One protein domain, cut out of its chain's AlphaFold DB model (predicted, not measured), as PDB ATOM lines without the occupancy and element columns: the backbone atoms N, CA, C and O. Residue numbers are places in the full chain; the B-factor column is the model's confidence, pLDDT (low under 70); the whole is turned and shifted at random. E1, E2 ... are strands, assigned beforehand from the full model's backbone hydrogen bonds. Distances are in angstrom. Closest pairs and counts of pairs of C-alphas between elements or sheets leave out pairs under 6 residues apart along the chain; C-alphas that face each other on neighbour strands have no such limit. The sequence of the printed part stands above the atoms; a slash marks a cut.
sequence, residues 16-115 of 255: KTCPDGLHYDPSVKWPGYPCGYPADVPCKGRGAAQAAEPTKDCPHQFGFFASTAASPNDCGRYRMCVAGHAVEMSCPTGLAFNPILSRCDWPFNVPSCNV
ATOM      1  N   LYS A  16     -46.986 158.357  12.390       68.69
ATOM      2  CA  LYS A  16     -47.259 156.925  12.438       68.69
ATOM      3  C   LYS A  16     -45.991 156.243  11.957       68.69
ATOM      4  O   LYS A  16     -45.803 156.041  10.762       68.69
ATOM      5  N   THR A  17     -45.083 156.007  12.885       84.19
ATOM      6  CA  THR A  17     -43.906 155.203  12.634       84.19
ATOM      7  C   THR A  17     -44.333 153.751  12.441       84.19
ATOM      8  O   THR A  17     -45.359 153.303  12.960       84.19
ATOM      9  N   CYS A  18     -43.579 153.023  11.624       91.06
ATOM     10  CA  CYS A  18     -43.745 151.578  11.540       91.06
ATOM     11  C   CYS A  18     -43.275 150.925  12.845       91.06
ATOM     12  O   CYS A  18     -42.448 151.524  13.528       91.06
ATOM     13  N   PRO A  19     -43.749 149.715  13.187       93.31
ATOM     14  CA  PRO A  19     -43.187 148.957  14.301       93.31
ATOM     15  C   PRO A  19     -41.660 148.841  14.209       93.31
ATOM     16  O   PRO A  19     -41.115 148.800  13.102       93.31
ATOM     17  N   ASP A  20     -40.990 148.777  15.360       94.38
ATOM     18  CA  ASP A  20     -39.531 148.661  15.431       94.38
ATOM     19  C   ASP A  20     -39.015 147.477  14.592       94.38
ATOM     20  O   ASP A  20     -39.550 146.368  14.643       94.38
ATOM     21  N   GLY A  21     -37.981 147.736  13.792       92.44
ATOM     22  CA  GLY A  21     -37.432 146.792  12.819       92.44
ATOM     23  C   GLY A  21     -38.116 146.781  11.446       92.44
ATOM     24  O   GLY A  21     -37.636 146.095  10.547       92.44
ATOM     25  N   LEU A  22     -39.190 147.557  11.233       93.06
ATOM     26  CA  LEU A  22     -39.842 147.716   9.926       93.06
ATOM     27  C   LEU A  22     -39.643 149.117   9.338       93.06
ATOM     28  O   LEU A  22     -39.624 150.137  10.032       93.06
ATOM     29  N   HIS A  23     -39.554 149.176   8.012       91.19
ATOM     30  CA  HIS A  23     -39.414 150.405   7.244       91.19
ATOM     31  C   HIS A  23     -40.731 150.797   6.572       91.19
ATOM     32  O   HIS A  23     -41.456 149.959   6.041       91.19
ATOM     33  N   TYR A  24     -41.017 152.100   6.570       90.25
ATOM     34  CA  TYR A  24     -42.192 152.661   5.906       90.25
ATOM     35  C   TYR A  24     -42.046 152.626   4.382       90.25
ATOM     36  O   TYR A  24     -41.054 153.109   3.841       90.25
ATOM     37  N   ASP A  25     -43.039 152.115   3.672       90.50
ATOM     38  CA  ASP A  25     -43.097 152.132   2.216       90.50
ATOM     39  C   ASP A  25     -44.151 153.149   1.729       90.50
ATOM     40  O   ASP A  25     -45.352 152.900   1.851       90.50
ATOM     41  N   PRO A  26     -43.738 154.300   1.160       87.81
ATOM     42  CA  PRO A  26     -44.648 155.327   0.664       87.81
ATOM     43  C   PRO A  26     -45.375 154.917  -0.621       87.81
ATOM     44  O   PRO A  26     -46.313 155.606  -1.019       87.81
ATOM     45  N   SER A  27     -44.937 153.850  -1.295       90.00
ATOM     46  CA  SER A  27     -45.580 153.360  -2.517       90.00
ATOM     47  C   SER A  27     -46.877 152.598  -2.225       90.00
ATOM     48  O   SER A  27     -47.778 152.556  -3.069       90.00
ATOM     49  N   VAL A  28     -47.014 152.056  -1.011       91.69
ATOM     50  CA  VAL A  28     -48.183 151.285  -0.591       91.69
ATOM     51  C   VAL A  28     -49.356 152.220  -0.299       91.69
ATOM     52  O   VAL A  28     -49.302 153.086   0.575       91.69
ATOM     53  N   LYS A  29     -50.462 152.016  -1.022       92.69
ATOM     54  CA  LYS A  29     -51.727 152.737  -0.830       92.69
ATOM     55  C   LYS A  29     -52.720 151.882  -0.048       92.69
ATOM     56  O   LYS A  29     -52.703 150.655  -0.127       92.69
ATOM     57  N   TRP A  30     -53.626 152.537   0.677       85.31
ATOM     58  CA  TRP A  30     -54.739 151.866   1.353       85.31
ATOM     59  C   TRP A  30     -55.558 151.030   0.347       85.31
ATOM     60  O   TRP A  30     -55.822 151.530  -0.751       85.31
ATOM     61  N   PRO A  31     -55.974 149.793   0.688       91.19
ATOM     62  CA  PRO A  31     -55.966 149.158   2.017       91.19
ATOM     63  C   PRO A  31     -54.667 148.432   2.420       91.19
ATOM     64  O   PRO A  31     -54.660 147.750   3.443       91.19
ATOM     65  N   GLY A  32     -53.577 148.569   1.659       91.38
ATOM     66  CA  GLY A  32     -52.295 147.932   1.964       91.38
ATOM     67  C   GLY A  32     -51.649 148.431   3.262       91.38
ATOM     68  O   GLY A  32     -51.817 149.585   3.662       91.38
ATOM     69  N   TYR A  33     -50.894 147.548   3.920       91.38
ATOM     70  CA  TYR A  33     -50.107 147.880   5.106       91.38
ATOM     71  C   TYR A  33     -48.729 148.427   4.687       91.38
ATOM     72  O   TYR A  33     -47.966 147.692   4.066       91.38
ATOM     73  N   PRO A  34     -48.385 149.691   4.998       91.44
ATOM     74  CA  PRO A  34     -47.235 150.379   4.409       91.44
ATOM     75  C   PRO A  34     -45.928 150.161   5.187       91.44
ATOM     76  O   PRO A  34     -45.079 151.046   5.212       91.44
ATOM     77  N   CYS A  35     -45.767 149.035   5.882       92.00
ATOM     78  CA  CYS A  35     -44.547 148.725   6.629       92.00
ATOM     79  C   CYS A  35     -44.006 147.370   6.185       92.00
ATOM     80  O   CYS A  35     -44.717 146.369   6.268       92.00
ATOM     81  N   GLY A  36     -42.754 147.351   5.737       92.81
ATOM     82  CA  GLY A  36     -42.068 146.160   5.242       92.81
ATOM     83  C   GLY A  36     -40.709 145.963   5.903       92.81
ATOM     84  O   GLY A  36     -40.245 146.811   6.669       92.81
ATOM     85  N   TYR A  37     -40.068 144.833   5.621       92.50
ATOM     86  CA  TYR A  37     -38.743 144.550   6.159       92.50
ATOM     87  C   TYR A  37     -37.668 145.428   5.501       92.50
ATOM     88  O   TYR A  37     -37.803 145.796   4.331       92.50
ATOM     89  N   PRO A  38     -36.562 145.724   6.209       90.25
ATOM     90  CA  PRO A  38     -35.457 146.518   5.674       90.25
ATOM     91  C   PRO A  38     -34.858 145.987   4.369       90.25
ATOM     92  O   PRO A  38     -34.372 146.779   3.561       90.25
ATOM     93  N   ALA A  39     -34.910 144.666   4.164       88.62
ATOM     94  CA  ALA A  39     -34.422 144.003   2.958       88.62
ATOM     95  C   ALA A  39     -35.245 144.352   1.704       88.62
ATOM     96  O   ALA A  39     -34.677 144.434   0.615       88.62
ATOM     97  N   ASP A  40     -36.550 144.588   1.862       90.00
ATOM     98  CA  ASP A  40     -37.478 144.874   0.760       90.00
ATOM     99  C   ASP A  40     -37.712 146.379   0.595       90.00
ATOM    100  O   ASP A  40     -37.860 146.889  -0.514       90.00
ATOM    101  N   VAL A  41     -37.715 147.110   1.713       91.00
ATOM    102  CA  VAL A  41     -38.004 148.543   1.766       91.00
ATOM    103  C   VAL A  41     -36.763 149.277   2.281       91.00
ATOM    104  O   VAL A  41     -36.671 149.596   3.469       91.00
ATOM    105  N   PRO A  42     -35.765 149.569   1.428       87.69
ATOM    106  CA  PRO A  42     -34.550 150.244   1.862       87.69
ATOM    107  C   PRO A  42     -34.849 151.688   2.285       87.69
ATOM    108  O   PRO A  42     -35.515 152.446   1.576       87.69
ATOM    109  N   CYS A  43     -34.307 152.113   3.428       81.25
ATOM    110  CA  CYS A  43     -34.496 153.472   3.943       81.25
ATOM    111  C   CYS A  43     -33.548 154.475   3.253       81.25
ATOM    112  O   CYS A  43     -32.680 155.071   3.884       81.25
ATOM    113  N   LYS A  44     -33.670 154.641   1.929       80.81
ATOM    114  CA  LYS A  44     -32.855 155.596   1.156       80.81
ATOM    115  C   LYS A  44     -33.462 156.999   1.209       80.81
ATOM    116  O   LYS A  44     -34.644 157.172   0.933       80.81
ATOM    117  N   GLY A  45     -32.645 158.002   1.538       75.38
ATOM    118  CA  GLY A  45     -33.025 159.421   1.463       75.38
ATOM    119  C   GLY A  45     -34.076 159.880   2.481       75.38
ATOM    120  O   GLY A  45     -34.622 160.970   2.337       75.38
ATOM    121  N   ARG A  46     -34.372 159.071   3.505       69.62
ATOM    122  CA  ARG A  46     -35.329 159.408   4.564       69.62
ATOM    123  C   ARG A  46     -34.655 159.348   5.925       69.62
ATOM    124  O   ARG A  46     -34.384 158.248   6.384       69.62
ATOM    125  N   GLY A  47     -34.473 160.518   6.542       72.69
ATOM    126  CA  GLY A  47     -34.248 160.722   7.980       72.69
ATOM    127  C   GLY A  47     -33.304 159.753   8.706       72.69
ATOM    128  O   GLY A  47     -32.474 159.074   8.113       72.69
ATOM    129  N   ALA A  48     -33.430 159.731  10.033       74.12
ATOM    130  CA  ALA A  48     -32.810 158.723  10.883       74.12
ATOM    131  C   ALA A  48     -33.721 157.490  10.983       74.12
ATOM    132  O   ALA A  48     -34.950 157.619  10.974       74.12
ATOM    133  N   ALA A  49     -33.120 156.305  11.106       78.06
ATOM    134  CA  ALA A  49     -33.852 155.106  11.488       78.06
ATOM    135  C   ALA A  49     -34.474 155.292  12.880       78.06
ATOM    136  O   ALA A  49     -33.959 156.040  13.715       78.06
ATOM    137  N   GLN A  50     -35.594 154.614  13.116       84.38
ATOM    138  CA  GLN A  50     -36.199 154.568  14.443       84.38
ATOM    139  C   GLN A  50     -35.207 153.950  15.437       84.38
ATOM    140  O   GLN A  50     -34.393 153.106  15.053       84.38
ATOM    141  N   ALA A  51     -35.257 154.377  16.699       89.56
ATOM    142  CA  ALA A  51     -34.445 153.754  17.737       89.56
ATOM    143  C   ALA A  51     -34.866 152.287  17.913       89.56
ATOM    144  O   ALA A  51     -36.058 151.988  17.903       89.56
ATOM    145  N   ALA A  52     -33.885 151.399  18.073       93.69
ATOM    146  CA  ALA A  52     -34.147 149.989  18.329       93.69
ATOM    147  C   ALA A  52     -34.821 149.803  19.696       93.69
ATOM    148  O   ALA A  52     -34.407 150.425  20.679       93.69
ATOM    149  N   GLU A  53     -35.795 148.898  19.774       95.69
ATOM    150  CA  GLU A  53     -36.427 148.468  21.022       95.69
ATOM    151  C   GLU A  53     -36.078 146.993  21.293       95.69
ATOM    152  O   GLU A  53     -36.895 146.095  21.062       95.69
ATOM    153  N   PRO A  54     -34.842 146.709  21.754       96.81
ATOM    154  CA  PRO A  54     -34.365 145.344  21.889       96.81
ATOM    155  C   PRO A  54     -35.013 144.619  23.072       96.81
ATOM    156  O   PRO A  54     -35.260 145.187  24.138       96.81
ATOM    157  N   THR A  55     -35.188 143.312  22.915       95.69
ATOM    158  CA  THR A  55     -35.442 142.375  24.014       95.69
ATOM    159  C   THR A  55     -34.204 141.510  24.250       95.69
ATOM    160  O   THR A  55     -33.196 141.629  23.552       95.69
ATOM    161  N   LYS A  56     -34.268 140.595  25.225       93.81
ATOM    162  CA  LYS A  56     -33.194 139.620  25.471       93.81
ATOM    163  C   LYS A  56     -32.828 138.826  24.206       93.81
ATOM    164  O   LYS A  56     -31.651 138.573  23.964       93.81
ATOM    165  N   ASP A  57     -33.833 138.450  23.417       92.88
ATOM    166  CA  ASP A  57     -33.679 137.532  22.286       92.88
ATOM    167  C   ASP A  57     -33.833 138.221  20.921       92.88
ATOM    168  O   ASP A  57     -33.665 137.577  19.892       92.88
ATOM    169  N   CYS A  58     -34.141 139.516  20.872       96.19
ATOM    170  CA  CYS A  58     -34.421 140.216  19.622       96.19
ATOM    171  C   CYS A  58     -33.764 141.599  19.605       96.19
ATOM    172  O   CYS A  58     -34.124 142.430  20.433       96.19
ATOM    173  N   PRO A  59     -32.833 141.881  18.669       95.75
ATOM    174  CA  PRO A  59     -32.253 143.218  18.515       95.75
ATOM    175  C   PRO A  59     -33.284 144.289  18.136       95.75
ATOM    176  O   PRO A  59     -33.165 145.426  18.573       95.75
ATOM    177  N   HIS A  60     -34.299 143.900  17.358       96.00
ATOM    178  CA  HIS A  60     -35.490 144.697  17.072       96.00
ATOM    179  C   HIS A  60     -36.743 143.857  17.286       96.00
ATOM    180  O   HIS A  60     -36.694 142.630  17.149       96.00
ATOM    181  N   GLN A  61     -37.881 144.499  17.545       95.56
ATOM    182  CA  GLN A  61     -39.147 143.787  17.724       95.56
ATOM    183  C   GLN A  61     -39.530 142.914  16.519       95.56
ATOM    184  O   GLN A  61     -40.099 141.835  16.712       95.56
ATOM    185  N   PHE A  62     -39.219 143.358  15.297       96.00
ATOM    186  CA  PHE A  62     -39.454 142.619  14.059       96.00
ATOM    187  C   PHE A  62     -38.167 142.474  13.245       96.00
ATOM    188  O   PHE A  62     -37.385 143.413  13.133       96.00
ATOM    189  N   GLY A  63     -37.946 141.301  12.651       95.94
ATOM    190  CA  GLY A  63     -36.816 141.080  11.747       95.94
ATOM    191  C   GLY A  63     -36.289 139.652  11.758       95.94
ATOM    192  O   GLY A  63     -36.797 138.784  12.470       95.94
ATOM    193  N   PHE A  64     -35.240 139.429  10.971       96.50
ATOM    194  CA  PHE A  64     -34.529 138.160  10.882       96.50
ATOM    195  C   PHE A  64     -33.096 138.361  11.354       96.50
ATOM    196  O   PHE A  64     -32.405 139.265  10.890       96.50
ATOM    197  N   PHE A  65     -32.645 137.519  12.276       95.56
ATOM    198  CA  PHE A  65     -31.343 137.660  12.918       95.56
ATOM    199  C   PHE A  65     -30.636 136.314  12.999       95.56
ATOM    200  O   PHE A  65     -31.284 135.269  13.021       95.56
ATOM    201  N   ALA A  66     -29.308 136.337  13.100       94.81
ATOM    202  CA  ALA A  66     -28.538 135.122  13.324       94.81
ATOM    203  C   ALA A  66     -29.007 134.427  14.613       94.81
ATOM    204  O   ALA A  66     -29.274 135.083  15.628       94.81
ATOM    205  N   SER A  67     -29.133 133.102  14.556       95.19
ATOM    206  CA  SER A  67     -29.453 132.296  15.731       95.19
ATOM    207  C   SER A  67     -28.236 132.229  16.646       95.19
ATOM    208  O   SER A  67     -27.105 132.102  16.180       95.19
ATOM    209  N   THR A  68     -28.455 132.235  17.959       92.81
ATOM    210  CA  THR A  68     -27.385 131.958  18.930       92.81
ATOM    211  C   THR A  68     -26.919 130.502  18.885       92.81
ATOM    212  O   THR A  68     -25.875 130.182  19.442       92.81
ATOM    213  N   ALA A  69     -27.693 129.615  18.252       93.25
ATOM    214  CA  ALA A  69     -27.325 128.224  18.014       93.25
ATOM    215  C   ALA A  69     -26.593 128.014  16.676       93.25
ATOM    216  O   ALA A  69     -26.220 126.882  16.375       93.25
ATOM    217  N   ALA A  70     -26.421 129.063  15.860       94.31
ATOM    218  CA  ALA A  70     -25.659 128.974  14.622       94.31
ATOM    219  C   ALA A  70     -24.159 128.839  14.916       94.31
ATOM    220  O   ALA A  70     -23.640 129.400  15.882       94.31
ATOM    221  N   SER A  71     -23.453 128.116  14.054       95.88
ATOM    222  CA  SER A  71     -21.994 127.990  14.107       95.88
ATOM    223  C   SER A  71     -21.408 128.098  12.699       95.88
ATOM    224  O   SER A  71     -22.159 127.969  11.731       95.88
ATOM    225  N   PRO A  72     -20.085 128.279  12.538       95.50
ATOM    226  CA  PRO A  72     -19.474 128.283  11.210       95.50
ATOM    227  C   PRO A  72     -19.780 127.023  10.386       95.50
ATOM    228  O   PRO A  72     -19.869 127.112   9.170       95.50
ATOM    229  N   ASN A  73     -20.003 125.877  11.039       95.62
ATOM    230  CA  ASN A  73     -20.305 124.602  10.380       95.62
ATOM    231  C   ASN A  73     -21.815 124.291  10.334       95.62
ATOM    232  O   ASN A  73     -22.215 123.286   9.762       95.62
ATOM    233  N   ASP A  74     -22.656 125.119  10.957       95.00
ATOM    234  CA  ASP A  74     -24.123 125.029  10.934       95.00
ATOM    235  C   ASP A  74     -24.687 126.451  10.835       95.00
ATOM    236  O   ASP A  74     -25.206 127.032  11.796       95.00
ATOM    237  N   CYS A  75     -24.468 127.056   9.667       95.62
ATOM    238  CA  CYS A  75     -24.740 128.465   9.402       95.62
ATOM    239  C   CYS A  75     -26.153 128.705   8.829       95.62
ATOM    240  O   CYS A  75     -26.534 129.841   8.548       95.62
ATOM    241  N   GLY A  76     -26.954 127.646   8.678       96.31
ATOM    242  CA  GLY A  76     -28.337 127.711   8.198       96.31
ATOM    243  C   GLY A  76     -29.360 128.101   9.270       96.31
ATOM    244  O   GLY A  76     -30.534 128.288   8.950       96.31
ATOM    245  N   ARG A  77     -28.966 128.214  10.545       97.00
ATOM    246  CA  ARG A  77     -29.883 128.567  11.641       97.00
ATOM    247  C   ARG A  77     -30.020 130.070  11.812       97.00
ATOM    248  O   ARG A  77     -29.038 130.802  11.921       97.00
ATOM    249  N   TYR A  78     -31.257 130.521  11.937       97.25
ATOM    250  CA  TYR A  78     -31.581 131.914  12.209       97.25
ATOM    251  C   TYR A  78     -32.806 131.999  13.105       97.25
ATOM    252  O   TYR A  78     -33.477 131.006  13.369       97.25
ATOM    253  N   ARG A  79     -33.113 133.198  13.581       97.12
ATOM    254  CA  ARG A  79     -34.326 133.461  14.345       97.12
ATOM    255  C   ARG A  79     -35.137 134.561  13.690       97.12
ATOM    256  O   ARG A  79     -34.592 135.551  13.203       97.12
ATOM    257  N   MET A  80     -36.448 134.380  13.700       97.06
ATOM    258  CA  MET A  80     -37.415 135.392  13.305       97.06
ATOM    259  C   MET A  80     -37.984 136.035  14.567       97.06
ATOM    260  O   MET A  80     -38.501 135.337  15.438       97.06
ATOM    261  N   CYS A  81     -37.894 137.355  14.660       97.06
ATOM    262  CA  CYS A  81     -38.471 138.136  15.743       97.06
ATOM    263  C   CYS A  81     -39.830 138.684  15.320       97.06
ATOM    264  O   CYS A  81     -39.960 139.298  14.261       97.06
ATOM    265  N   VAL A  82     -40.841 138.449  16.156       96.19
ATOM    266  CA  VAL A  82     -42.197 138.978  15.978       96.19
ATOM    267  C   VAL A  82     -42.646 139.567  17.306       96.19
ATOM    268  O   VAL A  82     -42.776 138.837  18.290       96.19
ATOM    269  N   ALA A  83     -42.868 140.882  17.343       94.81
ATOM    270  CA  ALA A  83     -43.198 141.619  18.567       94.81
ATOM    271  C   ALA A  83     -42.225 141.322  19.731       94.81
ATOM    272  O   ALA A  83     -42.637 141.103  20.868       94.81
ATOM    273  N   GLY A  84     -40.923 141.244  19.431       95.38
ATOM    274  CA  GLY A  84     -39.863 141.004  20.416       95.38
ATOM    275  C   GLY A  84     -39.703 139.548  20.870       95.38
ATOM    276  O   GLY A  84     -38.833 139.274  21.699       95.38
ATOM    277  N   HIS A  85     -40.496 138.617  20.326       96.12
ATOM    278  CA  HIS A  85     -40.382 137.181  20.578       96.12
ATOM    279  C   HIS A  85     -39.626 136.479  19.448       96.12
ATOM    280  O   HIS A  85     -40.060 136.513  18.294       96.12
ATOM    281  N   ALA A  86     -38.522 135.813  19.789       96.56
ATOM    282  CA  ALA A  86     -37.724 135.043  18.843       96.56
ATOM    283  C   ALA A  86     -38.312 133.645  18.602       96.56
ATOM    284  O   ALA A  86     -38.668 132.925  19.539       96.56
ATOM    285  N   VAL A  87     -38.357 133.241  17.336       96.62
ATOM    286  CA  VAL A  87     -38.675 131.881  16.893       96.62
ATOM    287  C   VAL A  87     -37.486 131.345  16.108       96.62
ATOM    288  O   VAL A  87     -37.069 131.964  15.133       96.62
ATOM    289  N   GLU A  88     -36.949 130.199  16.523       97.00
ATOM    290  CA  GLU A  88     -35.855 129.519  15.822       97.00
ATOM    291  C   GLU A  88     -36.332 128.906  14.502       97.00
ATOM    292  O   GLU A  88     -37.300 128.136  14.454       97.00
ATOM    293  N   MET A  89     -35.599 129.224  13.443       97.06
ATOM    294  CA  MET A  89     -35.867 128.868  12.060       97.06
ATOM    295  C   MET A  89     -34.605 128.286  11.415       97.06
ATOM    296  O   MET A  89     -33.478 128.471  11.881       97.06
ATOM    297  N   SER A  90     -34.801 127.587  10.305       97.00
ATOM    298  CA  SER A  90     -33.715 127.055   9.490       97.00
ATOM    299  C   SER A  90     -33.915 127.501   8.056       97.00
ATOM    300  O   SER A  90     -35.047 127.556   7.566       97.00
ATOM    301  N   CYS A  91     -32.822 127.872   7.400       97.38
ATOM    302  CA  CYS A  91     -32.816 128.113   5.972       97.38
ATOM    303  C   CYS A  91     -33.176 126.827   5.219       97.38
ATOM    304  O   CYS A  91     -32.994 125.729   5.758       97.38
ATOM    305  N   PRO A  92     -33.685 126.945   3.979       95.81
ATOM    306  CA  PRO A  92     -33.780 125.800   3.088       95.81
ATOM    307  C   PRO A  92     -32.445 125.051   3.024       95.81
ATOM    308  O   PRO A  92     -31.378 125.662   3.136       95.81
ATOM    309  N   THR A  93     -32.510 123.731   2.862       92.12
ATOM    310  CA  THR A  93     -31.332 122.858   2.842       92.12
ATOM    311  C   THR A  93     -30.289 123.378   1.854       92.12
ATOM    312  O   THR A  93     -30.613 123.664   0.706       92.12
ATOM    313  N   GLY A  94     -29.039 123.512   2.306       93.06
ATOM    314  CA  GLY A  94     -27.938 124.018   1.483       93.06
ATOM    315  C   GLY A  94     -27.741 125.536   1.496       93.06
ATOM    316  O   GLY A  94     -26.721 126.002   0.995       93.06
ATOM    317  N   LEU A  95     -28.657 126.310   2.091       96.94
ATOM    318  CA  LEU A  95     -28.523 127.762   2.228       96.94
ATOM    319  C   LEU A  95     -28.099 128.173   3.641       96.94
ATOM    320  O   LEU A  95     -28.491 127.573   4.643       96.94
ATOM    321  N   ALA A  96     -27.326 129.251   3.706       97.56
ATOM    322  CA  ALA A  96     -26.837 129.863   4.931       97.56
ATOM    323  C   ALA A  96     -27.609 131.149   5.229       97.56
ATOM    324  O   ALA A  96     -28.004 131.871   4.315       97.56
ATOM    325  N   PHE A  97     -27.805 131.481   6.503       97.69
ATOM    326  CA  PHE A  97     -28.388 132.771   6.846       97.69
ATOM    327  C   PHE A  97     -27.347 133.883   6.682       97.69
ATOM    328  O   PHE A  97     -26.326 133.895   7.367       97.69
ATOM    329  N   ASN A  98     -27.630 134.846   5.805       96.88
ATOM    330  CA  ASN A  98     -26.822 136.039   5.616       96.88
ATOM    331  C   ASN A  98     -27.351 137.171   6.521       96.88
ATOM    332  O   ASN A  98     -28.383 137.772   6.202       96.88
ATOM    333  N   PRO A  99     -26.665 137.515   7.631       93.62
ATOM    334  CA  PRO A  99     -27.137 138.542   8.559       93.62
ATOM    335  C   PRO A  99     -27.111 139.956   7.967       93.62
ATOM    336  O   PRO A  99     -27.851 140.816   8.435       93.62
ATOM    337  N   ILE A 100     -26.304 140.202   6.928       91.81
ATOM    338  CA  ILE A 100     -26.226 141.507   6.256       91.81
ATOM    339  C   ILE A 100     -27.491 141.737   5.425       91.81
ATOM    340  O   ILE A 100     -28.075 142.817   5.454       91.81
ATOM    341  N   LEU A 101     -27.931 140.705   4.703       93.31
ATOM    342  CA  LEU A 101     -29.130 140.763   3.867       93.31
ATOM    343  C   LEU A 101     -30.410 140.397   4.633       93.31
ATOM    344  O   LEU A 101     -31.503 140.578   4.102       93.31
ATOM    345  N   SER A 102     -30.276 139.884   5.862       93.94
ATOM    346  CA  SER A 102     -31.374 139.363   6.687       93.94
ATOM    347  C   SER A 102     -32.213 138.296   5.967       93.94
ATOM    348  O   SER A 102     -33.435 138.256   6.103       93.94
ATOM    349  N   ARG A 103     -31.560 137.433   5.179       95.31
ATOM    350  CA  ARG A 103     -32.194 136.349   4.408       95.31
ATOM    351  C   ARG A 103     -31.246 135.174   4.209       95.31
ATOM    352  O   ARG A 103     -30.043 135.302   4.415       95.31
ATOM    353  N   CYS A 104     -31.795 134.044   3.781       96.88
ATOM    354  CA  CYS A 104     -30.997 132.908   3.342       96.88
ATOM    355  C   CYS A 104     -30.326 133.219   1.999       96.88
ATOM    356  O   CYS A 104     -30.946 133.806   1.112       96.88
ATOM    357  N   ASP A 105     -29.065 132.840   1.879       97.00
ATOM    358  CA  ASP A 105     -28.203 133.075   0.727       97.00
ATOM    359  C   ASP A 105     -27.271 131.870   0.563       97.00
ATOM    360  O   ASP A 105     -27.244 130.955   1.395       97.00
ATOM    361  N   TRP A 106     -26.499 131.856  -0.512       96.50
ATOM    362  CA  TRP A 106     -25.490 130.834  -0.705       96.50
ATOM    363  C   TRP A 106     -24.416 130.906   0.388       96.50
ATOM    364  O   TRP A 106     -23.994 132.009   0.747       96.50
ATOM    365  N   PRO A 107     -23.925 129.763   0.900       96.06
ATOM    366  CA  PRO A 107     -22.939 129.744   1.980       96.06
ATOM    367  C   PRO A 107     -21.679 130.571   1.702       96.06
ATOM    368  O   PRO A 107     -21.194 131.246   2.605       96.06
ATOM    369  N   PHE A 108     -21.196 130.599   0.457       94.25
ATOM    370  CA  PHE A 108     -20.020 131.384   0.062       94.25
ATOM    371  C   PHE A 108     -20.241 132.907   0.115       94.25
ATOM    372  O   PHE A 108     -19.285 133.666   0.255       94.25
ATOM    373  N   ASN A 109     -21.495 133.374   0.078       95.88
ATOM    374  CA  ASN A 109     -21.843 134.785   0.284       95.88
ATOM    375  C   ASN A 109     -21.918 135.166   1.774       95.88
ATOM    376  O   ASN A 109     -22.160 136.332   2.097       95.88
ATOM    377  N   VAL A 110     -21.747 134.203   2.692       96.00
ATOM    378  CA  VAL A 110     -21.843 134.401   4.142       96.00
ATOM    379  C   VAL A 110     -20.451 134.276   4.770       96.00
ATOM    380  O   VAL A 110     -20.001 133.165   5.034       96.00
ATOM    381  N   PRO A 111     -19.773 135.394   5.099       91.25
ATOM    382  CA  PRO A 111     -18.378 135.368   5.556       91.25
ATOM    383  C   PRO A 111     -18.127 134.552   6.831       91.25
ATOM    384  O   PRO A 111     -17.015 134.098   7.072       91.25
ATOM    385  N   SER A 112     -19.147 134.387   7.677       91.56
ATOM    386  CA  SER A 112     -19.062 133.602   8.912       91.56
ATOM    387  C   SER A 112     -19.325 132.107   8.714       91.56
ATOM    388  O   SER A 112     -19.273 131.366   9.695       91.56
ATOM    389  N   CYS A 113     -19.656 131.664   7.498       96.00
ATOM    390  CA  CYS A 113     -19.938 130.265   7.200       96.00
ATOM    391  C   CYS A 113     -18.707 129.558   6.618       96.00
ATOM    392  O   CYS A 113     -18.079 130.034   5.677       96.00
ATOM    393  N   ASN A 114     -18.383 128.387   7.161       95.38
ATOM    394  CA  ASN A 114     -17.427 127.458   6.579       95.38
ATOM    395  C   ASN A 114     -18.172 126.536   5.606       95.38
ATOM    396  O   ASN A 114     -18.813 125.577   6.031       95.38
ATOM    397  N   VAL A 115     -18.088 126.844   4.310       93.44
ATOM    398  CA  VAL A 115     -18.850 126.167   3.248       93.44
ATOM    399  C   VAL A 115     -18.567 124.664   3.199       93.44
ATOM    400  O   VAL A 115     -19.506 123.870   3.276       93.44
TER     401      VAL A 115
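This is residues 16 to 115 of the 255 residues of an uncharacterized protein of Leptidea sinapis (UniProt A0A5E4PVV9). With little regular structure, this domain has a small sheet, E1, E2 and E3, and a short hairpin, E4 and E5, toward one end, while the looping stretch of residues 16 to 62 reaches to the other. The 100 printed residues hold five strands, E1 to E5, and no named helix: all strand, with 22 residues in named elements. The larger sheet's order is E1 - E2 - E3, antiparallel. The whole is only just compact, close to loose, with a radius of gyration of the C-alphas of 14.7 A, and spans 43 by 27 by 25 A.

Look first at the meander, each strand the antiparallel neighbour of the one before: E1, residues 63 to 66, E2, residues 77 to 82, and E3, residues 85 to 90. Within hydrogen-bond range are N 65 and O 79, 2.9 A, and N 80 and O 87, 2.9 A. In the hairpin of E4, residues 96 to 98, and E5, residues 103 to 105, find N 98 and O 103, 2.8 A. The closest C-alphas of E2 and E4, Tyr 78 and Phe 97, are 6.3 A apart.

Find C-alpha 63 at (-36.816, 141.080, 11.747), where E1 begins, 10.3 A long; E2 runs 16.7 A, E3 16.4 A, E4 6.2 A and E5 6.3 A, to C-alpha 105 at (-28.203, 133.075, 0.727).

The farthest C-alphas, Trp 30 and Asn 114, are 44.9 A apart. The printed part has no cut, and no link between strands is long. Residues 16 and 46 have pLDDT under 70.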